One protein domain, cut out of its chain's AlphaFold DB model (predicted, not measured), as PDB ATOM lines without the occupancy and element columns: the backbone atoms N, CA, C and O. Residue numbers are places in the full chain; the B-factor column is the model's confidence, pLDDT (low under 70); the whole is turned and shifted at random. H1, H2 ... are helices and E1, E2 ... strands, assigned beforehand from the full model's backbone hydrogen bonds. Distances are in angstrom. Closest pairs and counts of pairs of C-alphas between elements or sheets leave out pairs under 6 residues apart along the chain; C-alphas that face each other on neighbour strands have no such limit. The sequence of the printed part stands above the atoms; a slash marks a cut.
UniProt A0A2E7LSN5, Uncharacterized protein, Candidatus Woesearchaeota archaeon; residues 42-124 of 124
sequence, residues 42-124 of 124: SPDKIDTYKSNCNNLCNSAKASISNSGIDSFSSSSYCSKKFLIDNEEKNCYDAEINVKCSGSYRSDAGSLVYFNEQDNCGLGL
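What this domain is: This is residues 42 to 124 of the 124 residues of an uncharacterized protein of Candidatus Woesearchaeota archaeon (UniProt A0A2E7LSN5). One long helix, H1, makes the long axis, with two small strand hairpins strung along it: E1 with E2 by its first half and E3 with E4 by its later half. The short helices H2 and H3 pack on H1, while H4 is close to H2 and H3 but away from H1. The printed part has 83 residues, in the order H1 H2 H3 E1 E2 E3 E4 H4, with two separate antiparallel two-strand sheets, class mixed. It is compact, with a radius of gyration of the C-alphas of 13.5 A, yet elongated, spanning 47 by 26 by 16 A.

Where its parts are: Find C-alpha 44 at (-35.395, 7.443, -37.780); from there H1 runs 34.1 A to residue 67. H2 is residues 70 to 73 and H3 residues 76 to 79. Strands E1, residues 81 to 84, and E2, residues 87 to 90, come next. E3, residues 102 to 105, measures 10.7 A, and E4, residues 111 to 114, 10.1 A. H4, residues 116 to 119, ends at C-alpha 119, (-52.643, -12.960, -26.689).

How they stand to each other: H1 touches H3 with residues 53 to 60 alone, closest at the C-alphas of Leu 56 and Tyr 77, 4.9 A. It touches H2 with residues 60 to 64 alone, closest at C-alphas 60 and 72, 5.4 A. In hairpin E1 and E2, N 82 and O 89 are 2.8 A apart, within hydrogen-bond range. In hairpin E3 and E4, N 112 and O 104 are 2.8 A apart, also within range. The closest C-alphas of H1 and E3, Ser 65 and Tyr 104, are 6.5 A apart. H4 is close to H2 but not clearly touching, with C-alphas 73 and 119 closest at 5.3 A. Every O i to N i+4 pair of H1 is within range; H2, H3 and H4 are too short for such a pair.

The domain as a whole: The C-alphas farthest apart, Ser 42 and Ala 108, are 47.4 A apart. The printed part has no cut. The link from E2 to E3, 11 residues, is long. Look for pLDDT under 70 at residues 42 to 44 and 121 to 124.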
ATOM      1  N   SER A  42     -36.593   7.354 -43.439       44.72
ATOM      2  CA  SER A  42     -35.250   7.460 -42.855       44.72
ATOM      3  C   SER A  42     -35.065   6.382 -41.777       44.72
ATOM      4  O   SER A  42     -36.069   5.902 -41.258       44.72
ATOM      5  N   PRO A  43     -33.832   6.000 -41.397       50.47
ATOM      6  CA  PRO A  43     -33.558   5.106 -40.258       50.47
ATOM      7  C   PRO A  43     -34.230   5.553 -38.942       50.47
ATOM      8  O   PRO A  43     -34.630   4.705 -38.147       50.47
ATOM      9  N   ASP A  44     -34.499   6.855 -38.792       59.41
ATOM     10  CA  ASP A  44     -35.395   7.443 -37.780       59.41
ATOM     11  C   ASP A  44     -36.782   6.771 -37.695       59.41
ATOM     12  O   ASP A  44     -37.409   6.734 -36.634       59.41
ATOM     13  N   LYS A  45     -37.289   6.211 -38.802       72.00
ATOM     14  CA  LYS A  45     -38.592   5.542 -38.851       72.00
ATOM     15  C   LYS A  45     -38.624   4.266 -38.033       72.00
ATOM     16  O   LYS A  45     -39.639   4.028 -37.395       72.00
ATOM     17  N   ILE A  46     -37.559   3.461 -38.025       83.50
ATOM     18  CA  ILE A  46     -37.549   2.226 -37.227       83.50
ATOM     19  C   ILE A  46     -37.593   2.576 -35.741       83.50
ATOM     20  O   ILE A  46     -38.373   1.982 -35.000       83.50
ATOM     21  N   ASP A  47     -36.839   3.584 -35.307       84.25
ATOM     22  CA  ASP A  47     -36.891   4.054 -33.920       84.25
ATOM     23  C   ASP A  47     -38.239   4.709 -33.583       84.25
ATOM     24  O   ASP A  47     -38.784   4.497 -32.496       84.25
ATOM     25  N   THR A  48     -38.856   5.400 -34.545       86.12
ATOM     26  CA  THR A  48     -40.233   5.899 -34.428       86.12
ATOM     27  C   THR A  48     -41.239   4.753 -34.296       86.12
ATOM     28  O   THR A  48     -42.116   4.809 -33.433       86.12
ATOM     29  N   TYR A  49     -41.114   3.691 -35.095       89.12
ATOM     30  CA  TYR A  49     -41.968   2.503 -35.020       89.12
ATOM     31  C   TYR A  49     -41.780   1.780 -33.693       89.12
ATOM     32  O   TYR A  49     -42.769   1.448 -33.047       89.12
ATOM     33  N   LYS A  50     -40.541   1.635 -33.216       90.19
ATOM     34  CA  LYS A  50     -40.250   1.079 -31.889       90.19
ATOM     35  C   LYS A  50     -40.883   1.903 -30.775       90.19
ATOM     36  O   LYS A  50     -41.530   1.348 -29.891       90.19
ATOM     37  N   SER A  51     -40.729   3.225 -30.816       89.56
ATOM     38  CA  SER A  51     -41.343   4.136 -29.846       89.56
ATOM     39  C   SER A  51     -42.872   4.030 -29.870       89.56
ATOM     40  O   SER A  51     -43.507   3.896 -28.824       89.56
ATOM     41  N   ASN A  52     -43.470   3.989 -31.064       90.19
ATOM     42  CA  ASN A  52     -44.906   3.798 -31.238       90.19
ATOM     43  C   ASN A  52     -45.356   2.449 -30.660       90.19
ATOM     44  O   ASN A  52     -46.239   2.415 -29.811       90.19
ATOM     45  N   CYS A  53     -44.677   1.357 -31.002       91.56
ATOM     46  CA  CYS A  53     -44.946   0.029 -30.464       91.56
ATOM     47  C   CYS A  53     -44.820  -0.047 -28.939       91.56
ATOM     48  O   CYS A  53     -45.653  -0.680 -28.294       91.56
ATOM     49  N   ASN A  54     -43.841   0.637 -28.341       91.19
ATOM     50  CA  ASN A  54     -43.720   0.738 -26.886       91.19
ATOM     51  C   ASN A  54     -44.909   1.484 -26.267       91.19
ATOM     52  O   ASN A  54     -45.460   1.041 -25.259       91.19
ATOM     53  N   ASN A  55     -45.349   2.582 -26.886       90.50
ATOM     54  CA  ASN A  55     -46.529   3.321 -26.437       90.50
ATOM     55  C   ASN A  55     -47.811   2.488 -26.573       90.50
ATOM     56  O   ASN A  55     -48.612   2.442 -25.640       90.50
ATOM     57  N   LEU A  56     -47.979   1.782 -27.693       90.62
ATOM     58  CA  LEU A  56     -49.096   0.865 -27.919       90.62
ATOM     59  C   LEU A  56     -49.100  -0.264 -26.887       90.62
ATOM     60  O   LEU A  56     -50.142  -0.544 -26.298       90.62
ATOM     61  N   CYS A  57     -47.936  -0.856 -26.617       90.12
ATOM     62  CA  CYS A  57     -47.778  -1.873 -25.587       90.12
ATOM     63  C   CYS A  57     -48.182  -1.327 -24.213       90.12
ATOM     64  O   CYS A  57     -49.027  -1.915 -23.545       90.12
ATOM     65  N   ASN A  58     -47.660  -0.171 -23.800       89.25
ATOM     66  CA  ASN A  58     -48.013   0.446 -22.518       89.25
ATOM     67  C   ASN A  58     -49.511   0.757 -22.411       89.25
ATOM     68  O   ASN A  58     -50.117   0.507 -21.368       89.25
ATOM     69  N   SER A  59     -50.126   1.241 -23.492       86.94
ATOM     70  CA  SER A  59     -51.570   1.473 -23.532       86.94
ATOM     71  C   SER A  59     -52.355   0.169 -23.395       86.94
ATOM     72  O   SER A  59     -53.333   0.134 -22.654       86.94
ATOM     73  N   ALA A  60     -51.927  -0.909 -24.055       86.69
ATOM     74  CA  ALA A  60     -52.565  -2.216 -23.934       86.69
ATOM     75  C   ALA A  60     -52.454  -2.761 -22.498       86.69
ATOM     76  O   ALA A  60     -53.436  -3.249 -21.945       86.69
ATOM     77  N   LYS A  61     -51.298  -2.593 -21.842       85.75
ATOM     78  CA  LYS A  61     -51.098  -2.956 -20.425       85.75
ATOM     79  C   LYS A  61     -52.031  -2.194 -19.481       85.75
ATOM     80  O   LYS A  61     -52.577  -2.774 -18.538       85.75
ATOM     81  N   ALA A  62     -52.221  -0.902 -19.731       85.12
ATOM     82  CA  ALA A  62     -53.159  -0.087 -18.971       85.12
ATOM     83  C   ALA A  62     -54.607  -0.568 -19.169       85.12
ATOM     84  O   ALA A  62     -55.355  -0.657 -18.197       85.12
ATOM     85  N   SER A  63     -54.989  -0.951 -20.391       83.00
ATOM     86  CA  SER A  63     -56.307  -1.532 -20.678       83.00
ATOM     87  C   SER A  63     -56.531  -2.866 -19.964       83.00
ATOM     88  O   SER A  63     -57.583  -3.037 -19.352       83.00
ATOM     89  N   ILE A  64     -55.527  -3.757 -19.924       83.62
ATOM     90  CA  ILE A  64     -55.616  -5.023 -19.171       83.62
ATOM     91  C   ILE A  64     -55.969  -4.756 -17.708       83.62
ATOM     92  O   ILE A  64     -56.817  -5.436 -17.136       83.62
ATOM     93  N   SER A  65     -55.338  -3.745 -17.111       74.69
ATOM     94  CA  SER A  65     -55.547  -3.405 -15.701       74.69
ATOM     95  C   SER A  65     -56.975  -2.928 -15.403       74.69
ATOM     96  O   SER A  65     -57.415  -3.031 -14.264       74.69
ATOM     97  N   ASN A  66     -57.696  -2.419 -16.409       74.19
ATOM     98  CA  ASN A  66     -59.051  -1.880 -16.265       74.19
ATOM     99  C   ASN A  66     -60.151  -2.823 -16.778       74.19
ATOM    100  O   ASN A  66     -61.294  -2.722 -16.338       74.19
ATOM    101  N   SER A  67     -59.846  -3.678 -17.754       78.50
ATOM    102  CA  SER A  67     -60.852  -4.421 -18.527       78.50
ATOM    103  C   SER A  67     -60.484  -5.885 -18.780       78.50
ATOM    104  O   SER A  67     -61.207  -6.575 -19.491       78.50
ATOM    105  N   GLY A  68     -59.384  -6.371 -18.201       78.94
ATOM    106  CA  GLY A  68     -58.945  -7.759 -18.337       78.94
ATOM    107  C   GLY A  68     -58.184  -8.044 -19.633       78.94
ATOM    108  O   GLY A  68     -58.004  -7.180 -20.494       78.94
ATOM    109  N   ILE A  69     -57.697  -9.280 -19.759       83.69
ATOM    110  CA  ILE A  69     -56.779  -9.688 -20.834       83.69
ATOM    111  C   ILE A  69     -57.400  -9.639 -22.235       83.69
ATOM    112  O   ILE A  69     -56.685  -9.393 -23.201       83.69
ATOM    113  N   ASP A  70     -58.721  -9.757 -22.360       83.06
ATOM    114  CA  ASP A  70     -59.424  -9.671 -23.651       83.06
ATOM    115  C   ASP A  70     -59.275  -8.290 -24.319       83.06
ATOM    116  O   ASP A  70     -59.349  -8.142 -25.542       83.06
ATOM    117  N   SER A  71     -58.993  -7.252 -23.524       82.31
ATOM    118  CA  SER A  71     -58.673  -5.917 -24.043       82.31
ATOM    119  C   SER A  71     -57.295  -5.842 -24.715       82.31
ATOM    120  O   SER A  71     -57.027  -4.913 -25.477       82.31
ATOM    121  N   PHE A  72     -56.414  -6.812 -24.456       84.06
ATOM    122  CA  PHE A  72     -55.092  -6.887 -25.069       84.06
ATOM    123  C   PHE A  72     -55.159  -7.429 -26.494       84.06
ATOM    124  O   PHE A  72     -54.560  -6.836 -27.388       84.06
ATOM    125  N   SER A  73     -55.923  -8.499 -26.725       83.38
ATOM    126  CA  SER A  73     -56.070  -9.110 -28.055       83.38
ATOM    127  C   SER A  73     -56.706  -8.159 -29.067       83.38
ATOM    128  O   SER A  73     -56.318  -8.117 -30.231       83.38
ATOM    129  N   SER A  74     -57.628  -7.323 -28.593       83.94
ATOM    130  CA  SER A  74     -58.273  -6.256 -29.364       83.94
ATOM    131  C   SER A  74     -57.480  -4.942 -29.390       83.94
ATOM    132  O   SER A  74     -57.922  -3.964 -29.996       83.94
ATOM    133  N   SER A  75     -56.311  -4.886 -28.746       86.44
ATOM    134  CA  SER A  75     -55.540  -3.651 -28.642       86.44
ATOM    135  C   SER A  75     -54.903  -3.243 -29.970       86.44
ATOM    136  O   SER A  75     -54.569  -4.054 -30.840       86.44
ATOM    137  N   SER A  76     -54.636  -1.944 -30.088       85.81
ATOM    138  CA  SER A  76     -53.870  -1.391 -31.202       85.81
ATOM    139  C   SER A  76     -52.456  -1.973 -31.290       85.81
ATOM    140  O   SER A  76     -51.886  -1.975 -32.370       85.81
ATOM    141  N   TYR A  77     -51.881  -2.500 -30.202       88.81
ATOM    142  CA  TYR A  77     -50.583  -3.180 -30.268       88.81
ATOM    143  C   TYR A  77     -50.641  -4.446 -31.141       88.81
ATOM    144  O   TYR A  77     -49.741  -4.670 -31.945       88.81
ATOM    145  N   CYS A  78     -51.714  -5.237 -31.031       86.81
ATOM    146  CA  CYS A  78     -51.871  -6.492 -31.771       86.81
ATOM    147  C   CYS A  78     -52.332  -6.306 -33.226       86.81
ATOM    148  O   CYS A  78     -52.116  -7.185 -34.053       86.81
ATOM    149  N   SER A  79     -52.973  -5.177 -33.543       88.19
ATOM    150  CA  SER A  79     -53.573  -4.918 -34.860       88.19
ATOM    151  C   SER A  79     -52.813  -3.901 -35.716       88.19
ATOM    152  O   SER A  79     -53.004  -3.857 -36.933       88.19
ATOM    153  N   LYS A  80     -51.958  -3.062 -35.115       86.44
ATOM    154  CA  LYS A  80     -51.197  -2.051 -35.854       86.44
ATOM    155  C   LYS A  80     -50.060  -2.705 -36.631       86.44
ATOM    156  O   LYS A  80     -49.187  -3.351 -36.057       86.44
ATOM    157  N   LYS A  81     -50.034  -2.418 -37.929       87.00
ATOM    158  CA  LYS A  81     -48.938  -2.775 -38.824       87.00
ATOM    159  C   LYS A  81     -48.220  -1.532 -39.332       87.00
ATOM    160  O   LYS A  81     -48.822  -0.465 -39.480       87.00
ATOM    161  N   PHE A  82     -46.936  -1.690 -39.606       86.81
ATOM    162  CA  PHE A  82     -46.059  -0.673 -40.166       86.81
ATOM    163  C   PHE A  82     -45.502  -1.179 -41.490       86.81
ATOM    164  O   PHE A  82     -45.142  -2.345 -41.607       86.81
ATOM    165  N   LEU A  83     -45.442  -0.303 -42.490       86.69
ATOM    166  CA  LEU A  83     -44.880  -0.646 -43.788       86.69
ATOM    167  C   LEU A  83     -43.355  -0.488 -43.728       86.69
ATOM    168  O   LEU A  83     -42.857   0.634 -43.605       86.69
ATOM    169  N   ILE A  84     -42.627  -1.597 -43.817       84.94
ATOM    170  CA  ILE A  84     -41.161  -1.641 -43.878       84.94
ATOM    171  C   ILE A  84     -40.805  -2.376 -45.165       84.94
ATOM    172  O   ILE A  84     -41.266  -3.488 -45.380       84.94
ATOM    173  N   ASP A  85     -40.051  -1.725 -46.052       85.75
ATOM    174  CA  ASP A  85     -39.632  -2.306 -47.337       85.75
ATOM    175  C   ASP A  85     -40.790  -2.877 -48.188       85.75
ATOM    176  O   ASP A  85     -40.653  -3.887 -48.869       85.75
ATOM    177  N   ASN A  86     -41.941  -2.187 -48.180       84.69
ATOM    178  CA  ASN A  86     -43.203  -2.592 -48.827       84.69
ATOM    179  C   ASN A  86     -43.873  -3.851 -48.251       84.69
ATOM    180  O   ASN A  86     -44.833  -4.350 -48.837       84.69
ATOM    181  N   GLU A  87     -43.435  -4.323 -47.089       85.75
ATOM    182  CA  GLU A  87     -44.089  -5.392 -46.344       85.75
ATOM    183  C   GLU A  87     -44.749  -4.841 -45.076       85.75
ATOM    184  O   GLU A  87     -44.214  -3.961 -44.397       85.75
ATOM    185  N   GLU A  88     -45.932  -5.353 -44.738       87.94
ATOM    186  CA  GLU A  88     -46.577  -5.031 -43.469       87.94
ATOM    187  C   GLU A  88     -45.935  -5.838 -42.336       87.94
ATOM    188  O   GLU A  88     -46.001  -7.068 -42.334       87.94
ATOM    189  N   LYS A  89     -45.354  -5.145 -41.356       88.44
ATOM    190  CA  LYS A  89     -44.733  -5.736 -40.166       88.44
ATOM    191  C   LYS A  89     -45.459  -5.292 -38.904       88.44
ATOM    192  O   LYS A  89     -45.851  -4.131 -38.760       88.44
ATOM    193  N   ASN A  90     -45.628  -6.213 -37.975       90.69
ATOM    194  CA  ASN A  90     -46.155  -5.976 -36.644       90.69
ATOM    195  C   ASN A  90     -45.039  -5.552 -35.688       90.69
ATOM    196  O   ASN A  90     -43.853  -5.762 -35.936       90.69
ATOM    197  N   CYS A  91     -45.426  -5.023 -34.530       90.62
ATOM    198  CA  CYS A  91     -44.480  -4.606 -33.497       90.62
ATOM    199  C   CYS A  91     -43.517  -5.709 -33.033       90.62
ATOM    200  O   CYS A  91     -42.382  -5.412 -32.661       90.62
ATOM    201  N   TYR A  92     -43.966  -6.963 -33.045       89.62
ATOM    202  CA  TYR A  92     -43.207  -8.126 -32.588       89.62
ATOM    203  C   TYR A  92     -42.371  -8.801 -33.685       89.62
ATOM    204  O   TYR A  92     -41.602  -9.711 -33.368       89.62
ATOM    205  N   ASP A  93     -42.487  -8.361 -34.942       89.88
ATOM    206  CA  ASP A  93     -41.666  -8.877 -36.039       89.88
ATOM    207  C   ASP A  93     -40.206  -8.430 -35.881       89.88
ATOM    208  O   ASP A  93     -39.918  -7.404 -35.261       89.88
ATOM    209  N   ALA A  94     -39.267  -9.216 -36.414       88.38
ATOM    210  CA  ALA A  94     -37.832  -9.085 -36.139       88.38
ATOM    211  C   ALA A  94     -37.251  -7.705 -36.502       88.38
ATOM    212  O   ALA A  94     -36.298  -7.246 -35.870       88.38
ATOM    213  N   GLU A  95     -37.836  -7.037 -37.489       87.25
ATOM    214  CA  GLU A  95     -37.451  -5.720 -37.982       87.25
ATOM    215  C   GLU A  95     -37.714  -4.608 -36.950       87.25
ATOM    216  O   GLU A  95     -36.929  -3.663 -36.840       87.25
ATOM    217  N   ILE A  96     -38.792  -4.725 -36.163       89.31
ATOM    218  CA  ILE A  96     -39.166  -3.756 -35.115       89.31
ATOM    219  C   ILE A  96     -38.731  -4.262 -33.731       89.31
ATOM    220  O   ILE A  96     -38.149  -3.506 -32.949       89.31
ATOM    221  N   ASN A  97     -38.960  -5.549 -33.455       89.88
ATOM    222  CA  ASN A  97     -38.542  -6.294 -32.266       89.88
ATOM    223  C   ASN A  97     -38.982  -5.661 -30.932       89.88
ATOM    224  O   ASN A  97     -38.218  -5.595 -29.966       89.88
ATOM    225  N   VAL A  98     -40.228  -5.192 -30.863       91.12
ATOM    226  CA  VAL A  98     -40.861  -4.705 -29.631       91.12
ATOM    227  C   VAL A  98     -41.877  -5.727 -29.146       91.12
ATOM    228  O   VAL A  98     -43.041  -5.729 -29.549       91.12
ATOM    229  N   LYS A  99     -41.417  -6.587 -28.238       90.56
ATOM    230  CA  LYS A  99     -42.221  -7.611 -27.563       90.56
ATOM    231  C   LYS A  99     -42.994  -7.012 -26.393       90.56
ATOM    232  O   LYS A  99     -42.434  -6.234 -25.617       90.56
ATOM    233  N   CYS A 100     -44.265  -7.368 -26.253       89.31
ATOM    234  CA  CYS A 100     -45.136  -6.831 -25.220       89.31
ATOM    235  C   CYS A 100     -45.615  -7.929 -24.280       89.31
ATOM    236  O   CYS A 100     -46.602  -8.618 -24.524       89.31
ATOM    237  N   SER A 101     -44.943  -8.016 -23.137       89.62
ATOM    238  CA  SER A 101     -45.273  -8.951 -22.070       89.62
ATOM    239  C   SER A 101     -45.368  -8.266 -20.711       89.62
ATOM    240  O   SER A 101     -44.892  -7.137 -20.512       89.62
ATOM    241  N   GLY A 102     -46.021  -8.930 -19.765       87.69
ATOM    242  CA  GLY A 102     -46.181  -8.440 -18.402       87.69
ATOM    243  C   GLY A 102     -47.035  -9.363 -17.544       87.69
ATOM    244  O   GLY A 102     -47.237 -10.532 -17.865       87.69
ATOM    245  N   SER A 103     -47.541  -8.818 -16.441       85.88
ATOM    246  CA  SER A 103     -48.456  -9.521 -15.544       85.88
ATOM    247  C   SER A 103     -49.557  -8.600 -15.033       85.88
ATOM    248  O   SER A 103     -49.306  -7.415 -14.814       85.88
ATOM    249  N   TYR A 104     -50.735  -9.154 -14.773       82.25
ATOM    250  CA  TYR A 104     -51.852  -8.476 -14.115       82.25
ATOM    251  C   TYR A 104     -52.438  -9.371 -13.016       82.25
ATOM    252  O   TYR A 104     -52.161 -10.570 -12.967       82.25
ATOM    253  N   ARG A 105     -53.225  -8.797 -12.101       82.62
ATOM    254  CA  ARG A 105     -54.010  -9.587 -11.143       82.62
ATOM    255  C   ARG A 105     -55.386  -9.862 -11.729       82.62
ATOM    256  O   ARG A 105     -56.073  -8.918 -12.104       82.62
ATOM    257  N   SER A 106     -55.772 -11.130 -11.792       80.81
ATOM    258  CA  SER A 106     -57.133 -11.517 -12.159       80.81
ATOM    259  C   SER A 106     -58.123 -11.191 -11.041       80.81
ATOM    260  O   SER A 106     -57.728 -10.974  -9.892       80.81
ATOM    261  N   ASP A 107     -59.416 -11.247 -11.353       78.94
ATOM    262  CA  ASP A 107     -60.496 -11.068 -10.372       78.94
ATOM    263  C   ASP A 107     -60.455 -12.119  -9.247       78.94
ATOM    264  O   ASP A 107     -60.886 -11.867  -8.126       78.94
ATOM    265  N   ALA A 108     -59.853 -13.284  -9.516       83.56
ATOM    266  CA  ALA A 108     -59.580 -14.325  -8.524       83.56
ATOM    267  C   ALA A 108     -58.353 -14.020  -7.632       83.56
ATOM    268  O   ALA A 108     -57.922 -14.871  -6.854       83.56
ATOM    269  N   GLY A 109     -57.737 -12.841  -7.773       82.25
ATOM    270  CA  GLY A 109     -56.562 -12.401  -7.014       82.25
ATOM    271  C   GLY A 109     -55.239 -13.048  -7.436       82.25
ATOM    272  O   GLY A 109     -54.202 -12.776  -6.829       82.25
ATOM    273  N   SER A 110     -55.252 -13.888  -8.473       85.81
ATOM    274  CA  SER A 110     -54.062 -14.589  -8.963       85.81
ATOM    275  C   SER A 110     -53.252 -13.705  -9.908       85.81
ATOM    276  O   SER A 110     -53.817 -12.950 -10.698       85.81
ATOM    277  N   LEU A 111     -51.923 -13.799  -9.839       85.88
ATOM    278  CA  LEU A 111     -51.045 -13.142 -10.803       85.88
ATOM    279  C   LEU A 111     -51.056 -13.943 -12.111       85.88
ATOM    280  O   LEU A 111     -50.717 -15.125 -12.111       85.88
ATOM    281  N   VAL A 112     -51.441 -13.300 -13.207       85.56
ATOM    282  CA  VAL A 112     -51.499 -13.895 -14.544       85.56
ATOM    283  C   VAL A 112     -50.487 -13.189 -15.432       85.56
ATOM    284  O   VAL A 112     -50.420 -11.961 -15.450       85.56
ATOM    285  N   TYR A 113     -49.693 -13.971 -16.158       85.44
ATOM    286  CA  TYR A 113     -48.708 -13.468 -17.109       85.44
ATOM    287  C   TYR A 113     -49.299 -13.430 -18.514       85.44
ATOM    288  O   TYR A 113     -50.102 -14.284 -18.880       85.44
ATOM    289  N   PHE A 114     -48.882 -12.445 -19.301       85.81
ATOM    290  CA  PHE A 114     -49.274 -12.306 -20.696       85.81
ATOM    291  C   PHE A 114     -48.064 -11.971 -21.561       85.81
ATOM    292  O   PHE A 114     -47.105 -11.347 -21.101       85.81
ATOM    293  N   ASN A 115     -48.139 -12.362 -22.828       87.38
ATOM    294  CA  ASN A 115     -47.210 -11.970 -23.877       87.38
ATOM    295  C   ASN A 115     -47.969 -11.760 -25.194       87.38
ATOM    296  O   ASN A 115     -49.152 -12.093 -25.304       87.38
ATOM    297  N   GLU A 116     -47.286 -11.188 -26.176       82.81
ATOM    298  CA  GLU A 116     -47.836 -10.900 -27.494       82.81
ATOM    299  C   GLU A 116     -48.189 -12.148 -28.313       82.81
ATOM    300  O   GLU A 116     -49.171 -12.122 -29.049       82.81
ATOM    301  N   GLN A 117     -47.431 -13.236 -28.170       79.75
ATOM    302  CA  GLN A 117     -47.589 -14.463 -28.957       79.75
ATOM    303  C   GLN A 117     -48.907 -15.161 -28.624       79.75
ATOM    304  O   GLN A 117     -49.711 -15.432 -29.508       79.75
ATOM    305  N   ASP A 118     -49.184 -15.343 -27.340       77.94
ATOM    306  CA  ASP A 118     -50.383 -16.047 -26.894       77.94
ATOM    307  C   ASP A 118     -51.643 -15.177 -27.010       77.94
ATOM    308  O   ASP A 118     -52.744 -15.690 -27.209       77.94
ATOM    309  N   ASN A 119     -51.498 -13.848 -26.907       80.94
ATOM    310  CA  ASN A 119     -52.643 -12.960 -26.689       80.94
ATOM    311  C   ASN A 119     -52.955 -11.998 -27.833       80.94
ATOM    312  O   ASN A 119     -54.011 -11.378 -27.793       80.94
ATOM    313  N   CYS A 120     -52.117 -11.880 -28.866       81.25
ATOM    314  CA  CYS A 120     -52.495 -11.174 -30.096       81.25
ATOM    315  C   CYS A 120     -53.237 -12.066 -31.103       81.25
ATOM    316  O   CYS A 120     -53.461 -11.648 -32.237       81.25
ATOM    317  N   GLY A 121     -53.617 -13.289 -30.716       66.50
ATOM    318  CA  GLY A 121     -54.244 -14.239 -31.635       66.50
ATOM    319  C   GLY A 121     -53.287 -14.712 -32.728       66.50
ATOM    320  O   GLY A 121     -53.740 -15.104 -33.804       66.50
ATOM    321  N   LEU A 122     -51.975 -14.677 -32.456       61.00
ATOM    322  CA  LEU A 122     -50.951 -15.315 -33.276       61.00
ATOM    323  C   LEU A 122     -51.075 -16.820 -33.056       61.00
ATOM    324  O   LEU A 122     -50.313 -17.423 -32.307       61.00
ATOM    325  N   GLY A 123     -52.124 -17.403 -33.637       48.56
ATOM    326  CA  GLY A 123     -52.294 -18.846 -33.664       48.56
ATOM    327  C   GLY A 123     -51.001 -19.489 -34.153       48.56
ATOM    328  O   GLY A 123     -50.442 -19.057 -35.161       48.56
ATOM    329  N   LEU A 124     -50.526 -20.480 -33.396       38.03
ATOM    330  CA  LEU A 124     -49.584 -21.481 -33.893       38.03
ATOM    331  C   LEU A 124     -50.111 -22.107 -35.190       38.03
ATOM    332  O   LEU A 124     -51.328 -22.404 -35.242       38.03
TER     333      LEU A 124